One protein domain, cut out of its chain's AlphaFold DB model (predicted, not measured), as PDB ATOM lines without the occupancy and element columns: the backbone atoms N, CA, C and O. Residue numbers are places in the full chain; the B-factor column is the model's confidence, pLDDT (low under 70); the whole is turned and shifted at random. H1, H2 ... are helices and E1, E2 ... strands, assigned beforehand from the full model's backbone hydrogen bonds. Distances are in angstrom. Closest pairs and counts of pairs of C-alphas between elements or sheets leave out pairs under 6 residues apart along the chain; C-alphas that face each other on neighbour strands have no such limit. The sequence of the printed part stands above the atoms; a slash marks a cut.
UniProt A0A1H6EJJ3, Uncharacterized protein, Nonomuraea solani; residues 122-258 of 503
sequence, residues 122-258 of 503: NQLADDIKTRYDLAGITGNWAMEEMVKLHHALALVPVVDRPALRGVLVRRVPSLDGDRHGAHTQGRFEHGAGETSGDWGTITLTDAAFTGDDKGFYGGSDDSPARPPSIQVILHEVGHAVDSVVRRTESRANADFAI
ATOM      1  N   ASN A 122      11.173  48.882 -22.682       97.50
ATOM      2  CA  ASN A 122      11.005  50.149 -23.409       97.50
ATOM      3  C   ASN A 122      11.889  51.270 -22.838       97.50
ATOM      4  O   ASN A 122      12.444  52.056 -23.596       97.50
ATOM      5  N   GLN A 123      12.064  51.312 -21.513       98.00
ATOM      6  CA  GLN A 123      12.926  52.297 -20.855       98.00
ATOM      7  C   GLN A 123      14.398  52.061 -21.200       98.00
ATOM      8  O   GLN A 123      15.112  53.013 -21.496       98.00
ATOM      9  N   LEU A 124      14.838  50.798 -21.208       97.81
ATOM     10  CA  LEU A 124      16.199  50.433 -21.585       97.81
ATOM     11  C   LEU A 124      16.469  50.749 -23.062       97.81
ATOM     12  O   LEU A 124      17.513  51.304 -23.391       97.81
ATOM     13  N   ALA A 125      15.522  50.444 -23.951       98.12
ATOM     14  CA  ALA A 125      15.632  50.780 -25.368       98.12
ATOM     15  C   ALA A 125      15.742  52.298 -25.590       98.12
ATOM     16  O   ALA A 125      16.584  52.745 -26.372       98.12
ATOM     17  N   ASP A 126      14.932  53.097 -24.888       97.94
ATOM     18  CA  ASP A 126      14.978  54.556 -24.983       97.94
ATOM     19  C   ASP A 126      16.240  55.158 -24.344       97.94
ATOM     20  O   ASP A 126      16.807  56.094 -24.914       97.94
ATOM     21  N   ASP A 127      16.736  54.606 -23.229       97.94
ATOM     22  CA  ASP A 127      18.030  54.987 -22.638       97.94
ATOM     23  C   ASP A 127      19.174  54.741 -23.626       97.94
ATOM     24  O   ASP A 127      19.948  55.657 -23.907       97.94
ATOM     25  N   ILE A 128      19.243  53.545 -24.225       98.00
ATOM     26  CA  ILE A 128      20.270  53.210 -25.219       98.00
ATOM     27  C   ILE A 128      20.179  54.165 -26.416       98.00
ATOM     28  O   ILE A 128      21.183  54.771 -26.797       98.00
ATOM     29  N   LYS A 129      18.986  54.353 -26.996       97.19
ATOM     30  CA  LYS A 129      18.802  55.254 -28.144       97.19
ATOM     31  C   LYS A 129      19.249  56.674 -27.832       97.19
ATOM     32  O   LYS A 129      19.969  57.266 -28.626       97.19
ATOM     33  N   THR A 130      18.846  57.203 -26.681       96.62
ATOM     34  CA  THR A 130      19.158  58.581 -26.286       96.62
ATOM     35  C   THR A 130      20.649  58.751 -26.007       96.62
ATOM     36  O   THR A 130      21.258  59.718 -26.458       96.62
ATOM     37  N   ARG A 131      21.264  57.796 -25.301       97.12
ATOM     38  CA  ARG A 131      22.674  57.856 -24.894       97.12
ATOM     39  C   ARG A 131      23.648  57.807 -26.070       97.12
ATOM     40  O   ARG A 131      24.692  58.454 -26.006       97.12
ATOM     41  N   TYR A 132      23.327  57.037 -27.110       96.62
ATOM     42  CA  TYR A 132      24.182  56.862 -28.293       96.62
ATOM     43  C   TYR A 132      23.647  57.561 -29.546       96.62
ATOM     44  O   TYR A 132      24.226  57.413 -30.618       96.62
ATOM     45  N   ASP A 133      22.570  58.340 -29.405       95.69
ATOM     46  CA  ASP A 133      21.936  59.092 -30.490       95.69
ATOM     47  C   ASP A 133      21.526  58.198 -31.682       95.69
ATOM     48  O   ASP A 133      21.702  58.564 -32.843       95.69
ATOM     49  N   LEU A 134      21.022  56.989 -31.395       95.69
ATOM     50  CA  LEU A 134      20.634  55.996 -32.406       95.69
ATOM     51  C   LEU A 134      19.345  56.409 -33.125       95.69
ATOM     52  O   LEU A 134      18.409  56.919 -32.501       95.69
ATOM     53  N   ALA A 135      19.227  56.070 -34.411       93.75
ATOM     54  CA  ALA A 135      17.976  56.268 -35.149       93.75
ATOM     55  C   ALA A 135      16.848  55.366 -34.621       93.75
ATOM     56  O   ALA A 135      15.678  55.754 -34.622       93.75
ATOM     57  N   GLY A 136      17.189  54.168 -34.145       95.06
ATOM     58  CA  GLY A 136      16.222  53.253 -33.559       95.06
ATOM     59  C   GLY A 136      16.813  51.913 -33.149       95.06
ATOM     60  O   GLY A 136      17.943  51.574 -33.499       95.06
ATOM     61  N   ILE A 137      16.000  51.149 -32.424       97.69
ATOM     62  CA  ILE A 137      16.224  49.739 -32.107       97.69
ATOM     63  C   ILE A 137      14.957  49.002 -32.544       97.69
ATOM     64  O   ILE A 137      13.859  49.377 -32.136       97.69
ATOM     65  N   THR A 138      15.089  48.018 -33.429       97.69
ATOM     66  CA  THR A 138      13.954  47.343 -34.086       97.69
ATOM     67  C   THR A 138      14.136  45.828 -34.123       97.69
ATOM     68  O   THR A 138      15.252  45.329 -33.972       97.69
ATOM     69  N   GLY A 139      13.042  45.097 -34.352       97.31
ATOM     70  CA  GLY A 139      13.012  43.631 -34.351       97.31
ATOM     71  C   GLY A 139      12.576  43.037 -33.008       97.31
ATOM     72  O   GLY A 139      12.247  43.764 -32.071       97.31
ATOM     73  N   ASN A 140      12.556  41.706 -32.932       96.81
ATOM     74  CA  ASN A 140      12.104  40.966 -31.751       96.81
ATOM     75  C   ASN A 140      13.276  40.721 -30.798       96.81
ATOM     76  O   ASN A 140      13.975  39.722 -30.929       96.81
ATOM     77  N   TRP A 141      13.489  41.639 -29.862       98.00
ATOM     78  CA  TRP A 141      14.528  41.519 -28.841       98.00
ATOM     79  C   TRP A 141      13.983  40.892 -27.560       98.00
ATOM     80  O   TRP A 141      12.929  41.299 -27.064       98.00
ATOM     81  N   ALA A 142      14.734  39.967 -26.969       96.44
ATOM     82  CA  ALA A 142      14.522  39.561 -25.584       96.44
ATOM     83  C   ALA A 142      15.147  40.579 -24.611       96.44
ATOM     84  O   ALA A 142      16.111  41.273 -24.939       96.44
ATOM     85  N   MET A 143      14.632  40.644 -23.377       95.19
ATOM     86  CA  MET A 143      15.168  41.553 -22.352       95.19
ATOM     87  C   MET A 143      16.657  41.291 -22.073       95.19
ATOM     88  O   MET A 143      17.450  42.226 -22.012       95.19
ATOM     89  N   GLU A 144      17.061  40.023 -21.983       93.12
ATOM     90  CA  GLU A 144      18.463  39.645 -21.768       93.12
ATOM     91  C   GLU A 144      19.382  40.104 -22.913       93.12
ATOM     92  O   GLU A 144      20.511  40.527 -22.672       93.12
ATOM     93  N   GLU A 145      18.908  40.062 -24.161       95.81
ATOM     94  CA  GLU A 145      19.661  40.546 -25.326       95.81
ATOM     95  C   GLU A 145      19.809  42.076 -25.297       95.81
ATOM     96  O   GLU A 145      20.875  42.596 -25.622       95.81
ATOM     97  N   MET A 146      18.780  42.802 -24.843       97.25
ATOM     98  CA  MET A 146      18.849  44.258 -24.662       97.25
ATOM     99  C   MET A 146      19.845  44.669 -23.577       97.25
ATOM    100  O   MET A 146      20.565  45.652 -23.749       97.25
ATOM    101  N   VAL A 147      19.928  43.913 -22.478       95.44
ATOM    102  CA  VAL A 147      20.945  44.131 -21.433       95.44
ATOM    103  C   VAL A 147      22.352  43.906 -21.999       95.44
ATOM    104  O   VAL A 147      23.254  44.705 -21.749       95.44
ATOM    105  N   LYS A 148      22.545  42.890 -22.849       95.50
ATOM    106  CA  LYS A 148      23.826  42.664 -23.541       95.50
ATOM    107  C   LYS A 148      24.157  43.791 -24.518       95.50
ATOM    108  O   LYS A 148      25.294  44.254 -24.524       95.50
ATOM    109  N   LEU A 149      23.179  44.289 -25.282       97.31
ATOM    110  CA  LEU A 149      23.348  45.468 -26.140       97.31
ATOM    111  C   LEU A 149      23.751  46.701 -25.321       97.31
ATOM    112  O   LEU A 149      24.695  47.398 -25.689       97.31
ATOM    113  N   HIS A 150      23.094  46.939 -24.184       96.94
ATOM    114  CA  HIS A 150      23.443  48.021 -23.264       96.94
ATOM    115  C   HIS A 150      24.903  47.933 -22.808       96.94
ATOM    116  O   HIS A 150      25.649  48.908 -22.931       96.94
ATOM    117  N   HIS A 151      25.324  46.766 -22.309       95.56
ATOM    118  CA  HIS A 151      26.690  46.562 -21.834       95.56
ATOM    119  C   HIS A 151      27.715  46.622 -22.963       95.56
ATOM    120  O   HIS A 151      28.764  47.229 -22.771       95.56
ATOM    121  N   ALA A 152      27.415  46.076 -24.143       96.75
ATOM    122  CA  ALA A 152      28.275  46.191 -25.314       96.75
ATOM    123  C   ALA A 152      28.541  47.660 -25.659       96.75
ATOM    124  O   ALA A 152      29.689  48.092 -25.698       96.75
ATOM    125  N   LEU A 153      27.488  48.465 -25.815       97.81
ATOM    126  CA  LEU A 153      27.641  49.873 -26.173       97.81
ATOM    127  C   LEU A 153      28.303  50.702 -25.060       97.81
ATOM    128  O   LEU A 153      29.012  51.664 -25.354       97.81
ATOM    129  N   ALA A 154      28.143  50.317 -23.788       96.62
ATOM    130  CA  ALA A 154      28.815  50.979 -22.664       96.62
ATOM    131  C   ALA A 154      30.346  50.879 -22.729       96.62
ATOM    132  O   ALA A 154      31.037  51.733 -22.170       96.62
ATOM    133  N   LEU A 155      30.869  49.874 -23.436       96.25
ATOM    134  CA  LEU A 155      32.300  49.656 -23.631       96.25
ATOM    135  C   LEU A 155      32.890  50.525 -24.739       96.25
ATOM    136  O   LEU A 155      34.106  50.670 -24.803       96.25
ATOM    137  N   VAL A 156      32.045  51.114 -25.587       98.12
ATOM    138  CA  VAL A 156      32.482  51.978 -26.683       98.12
ATOM    139  C   VAL A 156      33.103  53.256 -26.097       98.12
ATOM    140  O   VAL A 156      32.408  54.004 -25.382       98.12
ATOM    141  N   PRO A 157      34.390  53.537 -26.391       97.81
ATOM    142  CA  PRO A 157      35.071  54.743 -25.945       97.81
ATOM    143  C   PRO A 157      34.293  56.001 -26.322       97.81
ATOM    144  O   PRO A 157      33.694  56.083 -27.391       97.81
ATOM    145  N   VAL A 158      34.332  57.023 -25.466       97.12
ATOM    146  CA  VAL A 158      33.582  58.275 -25.690       97.12
ATOM    147  C   VAL A 158      33.917  58.916 -27.042       97.12
ATOM    148  O   VAL A 158      33.016  59.422 -27.704       97.12
ATOM    149  N   VAL A 159      35.184  58.842 -27.470       96.31
ATOM    150  CA  VAL A 159      35.657  59.362 -28.765       96.31
ATOM    151  C   VAL A 159      35.036  58.646 -29.973       96.31
ATOM    152  O   VAL A 159      34.892  59.258 -31.027       96.31
ATOM    153  N   ASP A 160      34.592  57.399 -29.803       97.19
ATOM    154  CA  ASP A 160      34.012  56.573 -30.868       97.19
ATOM    155  C   ASP A 160      32.485  56.634 -30.914       97.19
ATOM    156  O   ASP A 160      31.883  56.343 -31.945       97.19
ATOM    157  N   ARG A 161      31.829  57.063 -29.829       96.94
ATOM    158  CA  ARG A 161      30.359  57.159 -29.759       96.94
ATOM    159  C   ARG A 161      29.717  57.987 -30.880       96.94
ATOM    160  O   ARG A 161      28.631  57.596 -31.303       96.94
ATOM    161  N   PRO A 162      30.330  59.066 -31.417       94.38
ATOM    162  CA  PRO A 162      29.790  59.750 -32.592       94.38
ATOM    163  C   PRO A 162      29.556  58.833 -33.801       94.38
ATOM    164  O   PRO A 162      28.680  59.130 -34.607       94.38
ATOM    165  N   ALA A 163      30.269  57.705 -33.918       95.69
ATOM    166  CA  ALA A 163      30.048  56.723 -34.979       95.69
ATOM    167  C   ALA A 163      28.691  56.016 -34.899       95.69
ATOM    168  O   ALA A 163      28.196  55.529 -35.916       95.69
ATOM    169  N   LEU A 164      28.072  55.978 -33.721       97.00
ATOM    170  CA  LEU A 164      26.764  55.364 -33.509       97.00
ATOM    171  C   LEU A 164      25.606  56.317 -33.818       97.00
ATOM    172  O   LEU A 164      24.473  55.865 -33.981       97.00
ATOM    173  N   ARG A 165      25.874  57.622 -33.949       94.12
ATOM    174  CA  ARG A 165      24.841  58.616 -34.241       94.12
ATOM    175  C   ARG A 165      24.074  58.237 -35.509       94.12
ATOM    176  O   ARG A 165      24.662  58.006 -36.563       94.12
ATOM    177  N   GLY A 166      22.752  58.211 -35.389       91.94
ATOM    178  CA  GLY A 166      21.819  57.906 -36.466       91.94
ATOM    179  C   GLY A 166      21.850  56.462 -36.962       91.94
ATOM    180  O   GLY A 166      21.106  56.144 -37.883       91.94
ATOM    181  N   VAL A 167      22.650  55.575 -36.358       95.81
ATOM    182  CA  VAL A 167      22.669  54.153 -36.717       95.81
ATOM    183  C   VAL A 167      21.370  53.492 -36.258       95.81
ATOM    184  O   VAL A 167      20.885  53.732 -35.147       95.81
ATOM    185  N   LEU A 168      20.797  52.649 -37.116       95.88
ATOM    186  CA  LEU A 168      19.695  51.759 -36.763       95.88
ATOM    187  C   LEU A 168      20.256  50.433 -36.240       95.88
ATOM    188  O   LEU A 168      21.061  49.800 -36.913       95.88
ATOM    189  N   VAL A 169      19.799  49.968 -35.079       98.00
ATOM    190  CA  VAL A 169      20.109  48.614 -34.598       98.00
ATOM    191  C   VAL A 169      18.895  47.718 -34.842       98.00
ATOM    192  O   VAL A 169      17.772  48.037 -34.444       98.00
ATOM    193  N   ARG A 170      19.088  46.597 -35.533       98.00
ATOM    194  CA  ARG A 170      18.006  45.726 -35.998       98.00
ATOM    195  C   ARG A 170      18.273  44.273 -35.636       98.00
ATOM    196  O   ARG A 170      19.337  43.741 -35.928       98.00
ATOM    197  N   ARG A 171      17.267  43.608 -35.074       98.19
ATOM    198  CA  ARG A 171      17.268  42.165 -34.822       98.19
ATOM    199  C   ARG A 171      16.494  41.431 -35.908       98.19
ATOM    200  O   ARG A 171      15.355  41.794 -36.200       98.19
ATOM    201  N   VAL A 172      17.098  40.398 -36.487       97.69
ATOM    202  CA  VAL A 172      16.473  39.519 -37.492       97.69
ATOM    203  C   VAL A 172      16.731  38.051 -37.145       97.69
ATOM    204  O   VAL A 172      17.707  37.787 -36.458       97.69
ATOM    205  N   PRO A 173      15.932  37.076 -37.606       97.19
ATOM    206  CA  PRO A 173      16.205  35.665 -37.311       97.19
ATOM    207  C   PRO A 173      17.541  35.180 -37.900       97.19
ATOM    208  O   PRO A 173      18.348  34.543 -37.225       97.19
ATOM    209  N   SER A 174      17.812  35.543 -39.156       96.25
ATOM    210  CA  SER A 174      18.991  35.114 -39.912       96.25
ATOM    211  C   SER A 174      19.414  36.159 -40.945       96.25
ATOM    212  O   SER A 174      18.629  37.028 -41.324       96.25
ATOM    213  N   LEU A 175      20.652  36.032 -41.421       94.06
ATOM    214  CA  LEU A 175      21.198  36.759 -42.564       94.06
ATOM    215  C   LEU A 175      21.618  35.759 -43.640       94.06
ATOM    216  O   LEU A 175      22.058  34.651 -43.321       94.06
ATOM    217  N   ASP A 176      21.518  36.169 -44.902       90.69
ATOM    218  CA  ASP A 176      22.138  35.428 -45.996       90.69
ATOM    219  C   ASP A 176      23.660  35.496 -45.855       90.69
ATOM    220  O   ASP A 176      24.216  36.549 -45.529       90.69
ATOM    221  N   GLY A 177      24.345  34.380 -46.109       83.69
ATOM    222  CA  GLY A 177      25.804  34.372 -46.163       83.69
ATOM    223  C   GLY A 177      26.317  35.323 -47.248       83.69
ATOM    224  O   GLY A 177      25.714  35.460 -48.312       83.69
ATOM    225  N   ASP A 178      27.438  35.982 -46.985       83.44
ATOM    226  CA  ASP A 178      28.184  36.706 -48.010       83.44
ATOM    227  C   ASP A 178      28.968  35.734 -48.906       83.44
ATOM    228  O   ASP A 178      28.941  34.514 -48.719       83.44
ATOM    229  N   ARG A 179      29.725  36.269 -49.872       82.94
ATOM    230  CA  ARG A 179      30.583  35.462 -50.765       82.94
ATOM    231  C   ARG A 179      31.613  34.601 -50.019       82.94
ATOM    232  O   ARG A 179      32.171  33.668 -50.594       82.94
ATOM    233  N   HIS A 180      31.863  34.912 -48.751       79.94
ATOM    234  CA  HIS A 180      32.789  34.206 -47.879       79.94
ATOM    235  C   HIS A 180      32.094  33.363 -46.793       79.94
ATOM    236  O   HIS A 180      32.782  32.657 -46.059       79.94
ATOM    237  N   GLY A 181      30.758  33.364 -46.744       74.75
ATOM    238  CA  GLY A 181      29.914  32.534 -45.883       74.75
ATOM    239  C   GLY A 181      29.851  32.920 -44.397       74.75
ATOM    240  O   GLY A 181      29.437  32.082 -43.598       74.75
ATOM    241  N   ALA A 182      30.263  34.124 -43.995       68.25
ATOM    242  CA  ALA A 182      30.584  34.426 -42.594       68.25
ATOM    243  C   ALA A 182      29.727  35.500 -41.902       68.25
ATOM    244  O   ALA A 182      29.666  35.492 -40.674       68.25
ATOM    245  N   HIS A 183      28.980  36.334 -42.629       74.12
ATOM    246  CA  HIS A 183      28.078  37.352 -42.042       74.12
ATOM    247  C   HIS A 183      26.771  36.771 -41.475       74.12
ATOM    248  O   HIS A 183      25.678  37.279 -41.717       74.12
ATOM    249  N   THR A 184      26.852  35.643 -40.767       87.94
ATOM    250  CA  THR A 184      25.673  34.925 -40.253       87.94
ATOM    251  C   THR A 184      25.230  35.399 -38.874       87.94
ATOM    252  O   THR A 184      24.096  35.121 -38.490       87.94
ATOM    253  N   GLN A 185      26.092  36.097 -38.129       93.88
ATOM    254  CA  GLN A 185      25.829  36.544 -36.754       93.88
ATOM    255  C   GLN A 185      25.464  38.025 -36.684       93.88
ATOM    256  O   GLN A 185      24.503  38.401 -36.015       93.88
ATOM    257  N   GLY A 186      26.202  38.855 -37.405       95.44
ATOM    258  CA  GLY A 186      25.975  40.283 -37.486       95.44
ATOM    259  C   GLY A 186      26.327  40.799 -38.870       95.44
ATOM    260  O   GLY A 186      26.896  40.071 -39.688       95.44
ATOM    261  N   ARG A 187      25.879  42.022 -39.147       95.31
ATOM    262  CA  ARG A 187      26.331  42.808 -40.288       95.31
ATOM    263  C   ARG A 187      26.058  44.286 -40.075       95.31
ATOM    264  O   ARG A 187      24.911  44.680 -39.840       95.31
ATOM    265  N   PHE A 188      27.075  45.105 -40.273       95.81
ATOM    266  CA  PHE A 188      26.938  46.533 -40.477       95.81
ATOM    267  C   PHE A 188      26.831  46.848 -41.970       95.81
ATOM    268  O   PHE A 188      27.723  46.550 -42.760       95.81
ATOM    269  N   GLU A 189      25.731  47.483 -42.362       92.69
ATOM    270  CA  GLU A 189      25.502  47.942 -43.731       92.69
ATOM    271  C   GLU A 189      25.264  49.444 -43.723       92.69
ATOM    272  O   GLU A 189      24.581  49.970 -42.850       92.69
ATOM    273  N   HIS A 190      25.769  50.152 -44.723       90.69
ATOM    274  CA  HIS A 190      25.333  51.513 -44.992       90.69
ATOM    275  C   HIS A 190      25.339  51.757 -46.494       90.69
ATOM    276  O   HIS A 190      26.127  51.158 -47.232       90.69
ATOM    277  N   GLY A 191      24.486  52.667 -46.956       80.94
ATOM    278  CA  GLY A 191      24.538  53.149 -48.325       80.94
ATOM    279  C   GLY A 191      25.929  53.709 -48.614       80.94
ATOM    280  O   GLY A 191      26.353  54.696 -48.002       80.94
ATOM    281  N   ALA A 192      26.658  53.071 -49.526       64.88
ATOM    282  CA  ALA A 192      27.898  53.609 -50.053       64.88
ATOM    283  C   ALA A 192      27.556  54.588 -51.178       64.88
ATOM    284  O   ALA A 192      26.893  54.236 -52.151       64.88
ATOM    285  N   GLY A 193      27.988  55.835 -51.041       63.34
ATOM    286  CA  GLY A 193      27.761  56.839 -52.066       63.34
ATOM    287  C   GLY A 193      28.193  58.213 -51.604       63.34
ATOM    288  O   GLY A 193      28.250  58.486 -50.416       63.34
ATOM    289  N   GLU A 194      28.473  59.076 -52.564       64.25
ATOM    290  CA  GLU A 194      28.909  60.471 -52.408       64.25
ATOM    291  C   GLU A 194      27.873  61.416 -51.785       64.25
ATOM    292  O   GLU A 194      28.212  62.505 -51.331       64.25
ATOM    293  N   THR A 195      26.611  60.998 -51.814       59.59
ATOM    294  CA  THR A 195      25.453  61.707 -51.255       59.59
ATOM    295  C   THR A 195      24.523  60.733 -50.536       59.59
ATOM    296  O   THR A 195      23.319  60.946 -50.425       59.59
ATOM    297  N   SER A 196      25.085  59.624 -50.059       70.38
ATOM    298  CA  SER A 196      24.348  58.720 -49.198       70.38
ATOM    299  C   SER A 196      24.083  59.449 -47.890       70.38
ATOM    300  O   SER A 196      24.974  59.653 -47.070       70.38
ATOM    301  N   GLY A 197      22.837  59.860 -47.687       73.94
ATOM    302  CA  GLY A 197      22.399  60.372 -46.399       73.94
ATOM    303  C   GLY A 197      22.291  59.291 -45.332       73.94
ATOM    304  O   GLY A 197      21.740  59.587 -44.282       73.94
ATOM    305  N   ASP A 198      22.727  58.057 -45.600       83.69
ATOM    306  CA  ASP A 198      22.532  56.911 -44.727       83.69
ATOM    307  C   ASP A 198      23.614  56.803 -43.646       83.69
ATOM    308  O   ASP A 198      24.805  56.657 -43.932       83.69
ATOM    309  N   TRP A 199      23.179  56.812 -42.387       88.50
ATOM    310  CA  TRP A 199      24.036  56.496 -41.250       88.50
ATOM    311  C   TRP A 199      24.284  54.992 -41.091       88.50
ATOM    312  O   TRP A 199      25.229  54.610 -40.413       88.50
ATOM    313  N   GLY A 200      23.514  54.125 -41.735       93.44
ATOM    314  CA  GLY A 200      23.730  52.688 -41.702       93.44
ATOM    315  C   GLY A 200      22.962  51.955 -40.608       93.44
ATOM    316  O   GLY A 200      22.289  52.531 -39.750       93.44
ATOM    317  N   THR A 201      23.049  50.634 -40.684       96.12
ATOM    318  CA  THR A 201      22.289  49.678 -39.890       96.12
ATOM    319  C   THR A 201      23.217  48.592 -39.361       96.12
ATOM    320  O   THR A 201      23.859  47.899 -40.142       96.12
ATOM    321  N   ILE A 202      23.227  48.397 -38.042       98.00
ATOM    322  CA  ILE A 202      23.765  47.195 -37.399       98.00
ATOM    323  C   ILE A 202      22.639  46.165 -37.351       98.00
ATOM    324  O   ILE A 202      21.631  46.372 -36.674       98.00
ATOM    325  N   THR A 203      22.793  45.056 -38.066       97.75
ATOM    326  CA  THR A 203      21.858  43.930 -38.037       97.75
ATOM    327  C   THR A 203      22.460  42.776 -37.245       97.75
ATOM    328  O   THR A 203      23.596  42.403 -37.495       97.75
ATOM    329  N   LEU A 204      21.703  42.200 -36.310       97.94
ATOM    330  CA  LEU A 204      22.128  41.083 -35.460       97.94
ATOM    331  C   LEU A 204      21.145  39.915 -35.587       97.94
ATOM    332  O   LEU A 204      19.924  40.120 -35.617       97.94
ATOM    333  N   THR A 205      21.672  38.695 -35.667       97.19
ATOM    334  CA  THR A 205      20.889  37.468 -35.873       97.19
ATOM    335  C   THR A 205      20.729  36.644 -34.604       97.19
ATOM    336  O   THR A 205      21.357  36.930 -33.585       97.19
ATOM    337  N   ASP A 206      19.913  35.583 -34.663       96.38
ATOM    338  CA  ASP A 206      19.789  34.640 -33.547       96.38
ATOM    339  C   ASP A 206      21.143  34.002 -33.234       96.38
ATOM    340  O   ASP A 206      21.513  33.839 -32.069       96.38
ATOM    341  N   ALA A 207      21.931  33.724 -34.277       94.00
ATOM    342  CA  ALA A 207      23.231  33.086 -34.157       94.00
ATOM    343  C   ALA A 207      24.219  33.897 -33.305       94.00
ATOM    344  O   ALA A 207      25.024  33.271 -32.610       94.00
ATOM    345  N   ALA A 208      24.123  35.235 -33.281       94.88
ATOM    346  CA  ALA A 208      24.968  36.092 -32.441       94.88
ATOM    347  C   ALA A 208      24.875  35.753 -30.946       94.88
ATOM    348  O   ALA A 208      25.855  35.900 -30.222       94.88
ATOM    349  N   PHE A 209      23.719  35.266 -30.488       93.88
ATOM    350  CA  PHE A 209      23.450  34.981 -29.075       93.88
ATOM    351  C   PHE A 209      23.595  33.494 -28.724       93.88
ATOM    352  O   PHE A 209      23.745  33.143 -27.557       93.88
ATOM    353  N   THR A 210      23.642  32.603 -29.720       90.19
ATOM    354  CA  THR A 210      23.812  31.150 -29.507       90.19
ATOM    355  C   THR A 210      25.194  30.735 -28.989       90.19
ATOM    356  O   THR A 210      25.433  29.545 -28.786       90.19
ATOM    357  N   GLY A 211      26.145  31.666 -28.878       86.12
ATOM    358  CA  GLY A 211      27.454  31.426 -28.265       86.12
ATOM    359  C   GLY A 211      27.471  31.667 -26.754       86.12
ATOM    360  O   GLY A 211      28.389  31.203 -26.079       86.12
ATOM    361  N   ASP A 212      26.468  32.370 -26.225       88.75
ATOM    362  CA  ASP A 212      26.442  32.864 -24.843       88.75
ATOM    363  C   ASP A 212      26.341  31.746 -23.805       88.75
ATOM    364  O   ASP A 212      26.835  31.891 -22.689       88.75
ATOM    365  N   ASP A 213      25.766  30.609 -24.185       83.94
ATOM    366  CA  ASP A 213      25.673  29.399 -23.371       83.94
ATOM    367  C   ASP A 213      26.932  28.517 -23.438       83.94
ATOM    368  O   ASP A 213      27.038  27.538 -22.700       83.94
ATOM    369  N   LYS A 214      27.893  28.836 -24.316       84.06
ATOM    370  CA  LYS A 214      29.063  27.981 -24.589       84.06
ATOM    371  C   LYS A 214      30.365  28.533 -24.044       84.06
ATOM    372  O   LYS A 214      31.268  27.748 -23.760       84.06
ATOM    373  N   GLY A 215      30.489  29.846 -23.900       87.94
ATOM    374  CA  GLY A 215      31.742  30.462 -23.489       87.94
ATOM    375  C   GLY A 215      31.608  31.938 -23.169       87.94
ATOM    376  O   GLY A 215      30.510  32.476 -23.088       87.94
ATOM    377  N   PHE A 216      32.753  32.576 -22.944       91.06
ATOM    378  CA  PHE A 216      32.844  33.994 -22.624       91.06
ATOM    379  C   PHE A 216      34.248  34.538 -22.914       91.06
ATOM    380  O   PHE A 216      35.231  33.795 -22.978       91.06
ATOM    381  N   TYR A 217      34.329  35.852 -23.070       89.38
ATOM    382  CA  TYR A 217      35.538  36.662 -23.159       89.38
ATOM    383  C   TYR A 217      35.895  37.243 -21.779       89.38
ATOM    384  O   TYR A 217      35.004  37.455 -20.959       89.38
ATOM    385  N   GLY A 218      37.178  37.509 -21.513       85.94
ATOM    386  CA  GLY A 218      37.647  38.037 -20.223       85.94
ATOM    387  C   GLY A 218      37.631  37.009 -19.081       85.94
ATOM    388  O   GLY A 218      37.802  35.806 -19.312       85.94
ATOM    389  N   GLY A 219      37.452  37.485 -17.847       78.62
ATOM    390  CA  GLY A 219      37.346  36.667 -16.633       78.62
ATOM    391  C   GLY A 219      38.662  36.386 -15.901       78.62
ATOM    392  O   GLY A 219      38.705  35.482 -15.072       78.62
ATOM    393  N   SER A 220      39.745  37.102 -16.221       75.38
ATOM    394  CA  SER A 220      40.913  37.175 -15.325       75.38
ATOM    395  C   SER A 220      40.575  37.980 -14.064       75.38
ATOM    396  O   SER A 220      39.550  38.656 -14.039       75.38
ATOM    397  N   ASP A 221      41.448  37.938 -13.052       67.06
ATOM    398  CA  ASP A 221      41.242  38.592 -11.746       67.06
ATOM    399  C   ASP A 221      40.804  40.074 -11.859       67.06
ATOM    400  O   ASP A 221      40.033  40.544 -11.027       67.06
ATOM    401  N   ASP A 222      41.191  40.768 -12.939       71.94
ATOM    402  CA  ASP A 222      40.873  42.181 -13.185       71.94
ATOM    403  C   ASP A 222      39.945  42.446 -14.396       71.94
ATOM    404  O   ASP A 222      39.670  43.607 -14.711       71.94
ATOM    405  N   SER A 223      39.456  41.418 -15.111       81.75
ATOM    406  CA  SER A 223      38.609  41.609 -16.306       81.75
ATOM    407  C   SER A 223      37.212  40.992 -16.158       81.75
ATOM    408  O   SER A 223      37.077  39.809 -15.840       81.75
ATOM    409  N   PRO A 224      36.130  41.746 -16.444       86.81
ATOM    410  CA  PRO A 224      34.782  41.197 -16.386       86.81
ATOM    411  C   PRO A 224      34.586  40.124 -17.461       86.81
ATOM    412  O   PRO A 224      35.003  40.299 -18.607       86.81
ATOM    413  N   ALA A 225      33.893  39.042 -17.109       89.00
ATOM    414  CA  ALA A 225      33.441  38.057 -18.082       89.00
ATOM    415  C   ALA A 225      32.337  38.640 -18.972       89.00
ATOM    416  O   ALA A 225      31.389  39.259 -18.483       89.00
ATOM    417  N   ARG A 226      32.444  38.423 -20.284       92.12
ATOM    418  CA  ARG A 226      31.498  38.929 -21.284       92.12
ATOM    419  C   ARG A 226      31.043  37.809 -22.211       92.12
ATOM    420  O   ARG A 226      31.884  37.043 -22.672       92.12
ATOM    421  N   PRO A 227      29.746  37.699 -22.515       91.81
ATOM    422  CA  PRO A 227      29.256  36.673 -23.417       91.81
ATOM    423  C   PRO A 227      29.707  36.971 -24.863       91.81
ATOM    424  O   PRO A 227      29.981  38.133 -25.187       91.81
ATOM    425  N   PRO A 228      29.801  35.963 -25.749       92.00
ATOM    426  CA  PRO A 228      30.271  36.163 -27.108       92.00
ATOM    427  C   PRO A 228      29.445  37.139 -27.938       92.00
ATOM    428  O   PRO A 228      30.025  37.875 -28.731       92.00
ATOM    429  N   SER A 229      28.139  37.240 -27.696       94.88
ATOM    430  CA  SER A 229      27.289  38.245 -28.343       94.88
ATOM    431  C   SER A 229      27.772  39.684 -28.147       94.88
ATOM    432  O   SER A 229      27.634  40.491 -29.062       94.88
ATOM    433  N   ILE A 230      28.393  40.025 -27.008       95.69
ATOM    434  CA  ILE A 230      28.969  41.366 -26.805       95.69
ATOM    435  C   ILE A 230      30.120  41.619 -27.784       95.69
ATOM    436  O   ILE A 230      30.244  42.734 -28.290       95.69
ATOM    437  N   GLN A 231      30.944  40.608 -28.076       95.06
ATOM    438  CA  GLN A 231      32.013  40.743 -29.066       95.06
ATOM    439  C   GLN A 231      31.437  40.916 -30.473       95.06
ATOM    440  O   GLN A 231      31.896  41.810 -31.174       95.06
ATOM    441  N   VAL A 232      30.397  40.161 -30.839       96.00
ATOM    442  CA  VAL A 232      29.709  40.316 -32.135       96.00
ATOM    443  C   VAL A 232      29.130  41.724 -32.274       96.00
ATOM    444  O   VAL A 232      29.356  42.393 -33.275       96.00
ATOM    445  N   ILE A 233      28.436  42.227 -31.248       97.94
ATOM    446  CA  ILE A 233      27.900  43.595 -31.258       97.94
ATOM    447  C   ILE A 233      29.031  44.610 -31.460       97.94
ATOM    448  O   ILE A 233      28.908  45.512 -32.284       97.94
ATOM    449  N   LEU A 234      30.135  44.469 -30.723       98.00
ATOM    450  CA  LEU A 234      31.268  45.388 -30.812       98.00
ATOM    451  C   LEU A 234      32.058  45.269 -32.119       98.00
ATOM    452  O   LEU A 234      32.626  46.268 -32.552       98.00
ATOM    453  N   HIS A 235      32.064  44.101 -32.757       97.00
ATOM    454  CA  HIS A 235      32.582  43.912 -34.109       97.00
ATOM    455  C   HIS A 235      31.792  44.790 -35.094       97.00
ATOM    456  O   HIS A 235      32.378  45.625 -35.783       97.00
ATOM    457  N   GLU A 236      30.456  44.731 -35.068       98.06
ATOM    458  CA  GLU A 236      29.631  45.589 -35.934       98.06
ATOM    459  C   GLU A 236      29.780  47.082 -35.612       98.06
ATOM    460  O   GLU A 236      29.784  47.931 -36.508       98.06
ATOM    461  N   VAL A 237      29.955  47.427 -34.330       98.25
ATOM    462  CA  VAL A 237      30.324  48.795 -33.935       98.25
ATOM    463  C   VAL A 237      31.683  49.182 -34.517       98.25
ATOM    464  O   VAL A 237      31.834  50.314 -34.964       98.25
ATOM    465  N   GLY A 238      32.647  48.265 -34.573       97.31
ATOM    466  CA  GLY A 238      33.941  48.471 -35.217       97.31
ATOM    467  C   GLY A 238      33.801  48.910 -36.677       97.31
ATOM    468  O   GLY A 238      34.412  49.903 -37.067       97.31
ATOM    469  N   HIS A 239      32.924  48.277 -37.461       96.06
ATOM    470  CA  HIS A 239      32.614  48.734 -38.823       96.06
ATOM    471  C   HIS A 239      31.933  50.114 -38.860       96.06
ATOM    472  O   HIS A 239      32.217  50.948 -39.731       96.06
ATOM    473  N   ALA A 240      31.040  50.401 -37.907       96.38
ATOM    474  CA  ALA A 240      30.441  51.729 -37.792       96.38
ATOM    475  C   ALA A 240      31.505  52.802 -37.493       96.38
ATOM    476  O   ALA A 240      31.476  53.879 -38.098       96.38
ATOM    477  N   VAL A 241      32.460  52.503 -36.608       96.38
ATOM    478  CA  VAL A 241      33.589  53.370 -36.245       96.38
ATOM    479  C   VAL A 241      34.539  53.558 -37.421       96.38
ATOM    480  O   VAL A 241      34.903  54.694 -37.709       96.38
ATOM    481  N   ASP A 242      34.894  52.503 -38.147       94.56
ATOM    482  CA  ASP A 242      35.742  52.605 -39.339       94.56
ATOM    483  C   ASP A 242      35.122  53.528 -40.408       94.56
ATOM    484  O   ASP A 242      35.779  54.397 -40.983       94.56
ATOM    485  N   SER A 243      33.810  53.408 -40.619       93.00
ATOM    486  CA  SER A 243      33.088  54.143 -41.663       93.00
ATOM    487  C   SER A 243      32.628  55.557 -41.278       93.00
ATOM    488  O   SER A 243      32.059  56.252 -42.127       93.00
ATOM    489  N   VAL A 244      32.825  56.007 -40.029       92.56
ATOM    490  CA  VAL A 244      32.176  57.224 -39.496       92.56
ATOM    491  C   VAL A 244      32.488  58.483 -40.296       92.56
ATOM    492  O   VAL A 244      31.573  59.243 -40.613       92.56
ATOM    493  N   VAL A 245      33.750  58.709 -40.660       89.25
ATOM    494  CA  VAL A 245      34.139  59.931 -41.378       89.25
ATOM    495  C   VAL A 245      33.577  59.923 -42.786       89.25
ATOM    496  O   VAL A 245      32.957  60.899 -43.202       89.25
ATOM    497  N   ARG A 246      33.648  58.779 -43.472       88.19
ATOM    498  CA  ARG A 246      33.040  58.601 -44.793       88.19
ATOM    499  C   ARG A 246      31.537  58.892 -44.778       88.19
ATOM    500  O   ARG A 246      31.056  59.607 -45.659       88.19
ATOM    501  N   ARG A 247      30.801  58.344 -43.802       89.88
ATOM    502  CA  ARG A 247      29.353  58.576 -43.641       89.88
ATOM    503  C   ARG A 247      29.053  60.037 -43.310       89.88
ATOM    504  O   ARG A 247      28.155  60.622 -43.904       89.88
ATOM    505  N   THR A 248      29.846  60.643 -42.428       88.50
ATOM    506  CA  THR A 248      29.692  62.050 -42.029       88.50
ATOM    507  C   THR A 248      29.902  62.995 -43.211       88.50
ATOM    508  O   THR A 248      29.058  63.855 -43.452       88.50
ATOM    509  N   GLU A 249      30.977  62.817 -43.983       87.19
ATOM    510  CA  GLU A 249      31.249  63.625 -45.179       87.19
ATOM    511  C   GLU A 249      30.185  63.414 -46.262       87.19
ATOM    512  O   GLU A 249      29.687  64.381 -46.838       87.19
ATOM    513  N   SER A 250      29.790  62.163 -46.510       85.69
ATOM    514  CA  SER A 250      28.742  61.844 -47.486       85.69
ATOM    515  C   SER A 250      27.408  62.499 -47.123       85.69
ATOM    516  O   SER A 250      26.770  63.148 -47.957       85.69
ATOM    517  N   ARG A 251      27.020  62.425 -45.845       86.31
ATOM    518  CA  ARG A 251      25.816  63.089 -45.358       86.31
ATOM    519  C   ARG A 251      25.940  64.609 -45.424       86.31
ATOM    520  O   ARG A 251      24.967  65.259 -45.781       86.31
ATOM    521  N   ALA A 252      27.095  65.187 -45.096       86.56
ATOM    522  CA  ALA A 252      27.310  66.632 -45.205       86.56
ATOM    523  C   ALA A 252      27.164  67.116 -46.656       86.56
ATOM    524  O   ALA A 252      26.523  68.134 -46.903       86.56
ATOM    525  N   ASN A 253      27.680  66.353 -47.623       85.12
ATOM    526  CA  ASN A 253      27.497  66.638 -49.046       85.12
ATOM    527  C   ASN A 253      26.025  66.554 -49.464       85.12
ATOM    528  O   ASN A 253      25.545  67.399 -50.217       85.12
ATOM    529  N   ALA A 254      25.302  65.550 -48.969       84.94
ATOM    530  CA  ALA A 254      23.881  65.392 -49.245       84.94
ATOM    531  C   ALA A 254      23.025  66.504 -48.608       84.94
ATOM    532  O   ALA A 254      22.139  67.045 -49.267       84.94
ATOM    533  N   ASP A 255      23.313  66.893 -47.364       84.62
ATOM    534  CA  ASP A 255      22.643  67.999 -46.671       84.62
ATOM    535  C   ASP A 255      22.914  69.336 -47.373       84.62
ATOM    536  O   ASP A 255      21.982  70.091 -47.638       84.62
ATOM    537  N   PHE A 256      24.161  69.583 -47.793       86.44
ATOM    538  CA  PHE A 256      24.501  70.741 -48.620       86.44
ATOM    539  C   PHE A 256      23.686  70.764 -49.919       86.44
ATOM    540  O   PHE A 256      23.081  71.782 -50.248       86.44
ATOM    541  N   ALA A 257      23.613  69.638 -50.637       84.94
ATOM    542  CA  ALA A 257      22.839  69.544 -51.872       84.94
ATOM    543  C   ALA A 257      21.358  69.902 -51.638       84.94
ATOM    544  O   ALA A 257      20.803  70.728 -52.364       84.94
ATOM    545  N   ILE A 258      20.743  69.366 -50.584       84.38
ATOM    546  CA  ILE A 258      19.352  69.660 -50.208       84.38
ATOM    547  C   ILE A 258      19.167  71.140 -49.837       84.38
ATOM    548  O   ILE A 258      18.228  71.785 -50.304       84.38
TER     549      ILE A 258
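Overview. This is residues 122 to 258 of the 503 residues of an uncharacterized protein of Nonomuraea solani (UniProt A0A1H6EJJ3). A small four-stranded sheet has H4 lying along its E3 and E4 half and H1 at its E1 end, while H2 and H3 bridge from H1 to H4. H5 leads away from the end of H4 to one end of the longest axis, and the loop round Asp 221 reaches towards the other. The printed part has 137 residues, with five named helices and four named strands in the order H1 E1 H2 H3 E2 E3 E4 H4 H5, of the mixed class. The sheet is mixed, in the order E1 E2 E4 E3. The whole is compact, with a radius of gyration of the C-alphas of 15.5 A, and only just elongated, spanning 51 by 34 by 29 A.

Along the chain. H1, residues 122 to 132, begins at C-alpha 122 (11.005, 50.149, -23.409) and is 15.6 A long. E1 is residues 136 to 138. H2, residues 143 to 154, is 16.6 A long, and H3 is residues 161 to 164. E2 is residues 168 to 171, E3 residues 186 to 189 and E4 residues 201 to 204. H4, residues 228 to 242, begins at C-alpha 228 (30.271, 36.163, -27.108) and is 21.2 A long. H5, residues 244 to 258, is 20.8 A long and ends at C-alpha 258 (19.352, 69.660, -50.208).

Arrangement. E1 and E2 are parallel, with N 138 and O 169 2.9 A apart, within hydrogen-bond range. E2 and E4 are parallel, with N 170 and O 202 at 2.8 A. E4 and E3 are antiparallel and form a hairpin, with N 201 and O 189 at 2.7 A. E1, H2 and H3, and E2 make a strand-helix-strand unit, two parallel neighbour strands with helices between, and its crossover is left-handed. With H1 and H4 on one face, sheet and helices make two layers. H4 has a height over the sheet of 8.6 A and runs along the strands, at 12 degrees to E3 on the local plane; its closest C-alphas to E3 are Glu 236 and Phe 188, 5.4 A. H2, with residues 148 to 153 alone, touches H4 at a steep tilt of 44 degrees, the same way; the closest C-alphas are Ala 152 and Ile 230, 5.1 A. H2, with residues 146 to 150 alone, touches H1 at a shallow tilt of 16 degrees, the same way; the closest C-alphas are His 150 and Ile 128, 6.4 A. H3 touches H4, with the C-alphas of Ala 163 and Val 241 closest at 5.0 A. H4 and H5 meet only through their link. Every O i to N i+4 pair is within hydrogen-bond range in H1, H2, H4 and H5; H3 is too short for one.

Size, cuts and confidence. The two C-alphas farthest apart are those of Asp 221 and Ile 258, 54.1 A. The printed part has no cut. The links E2 to E3, E3 to E4 and E4 to H4 are long. Mean pLDDT of the printed part is 91.1, and residues 182, 192 to 195 and 221 are under 70.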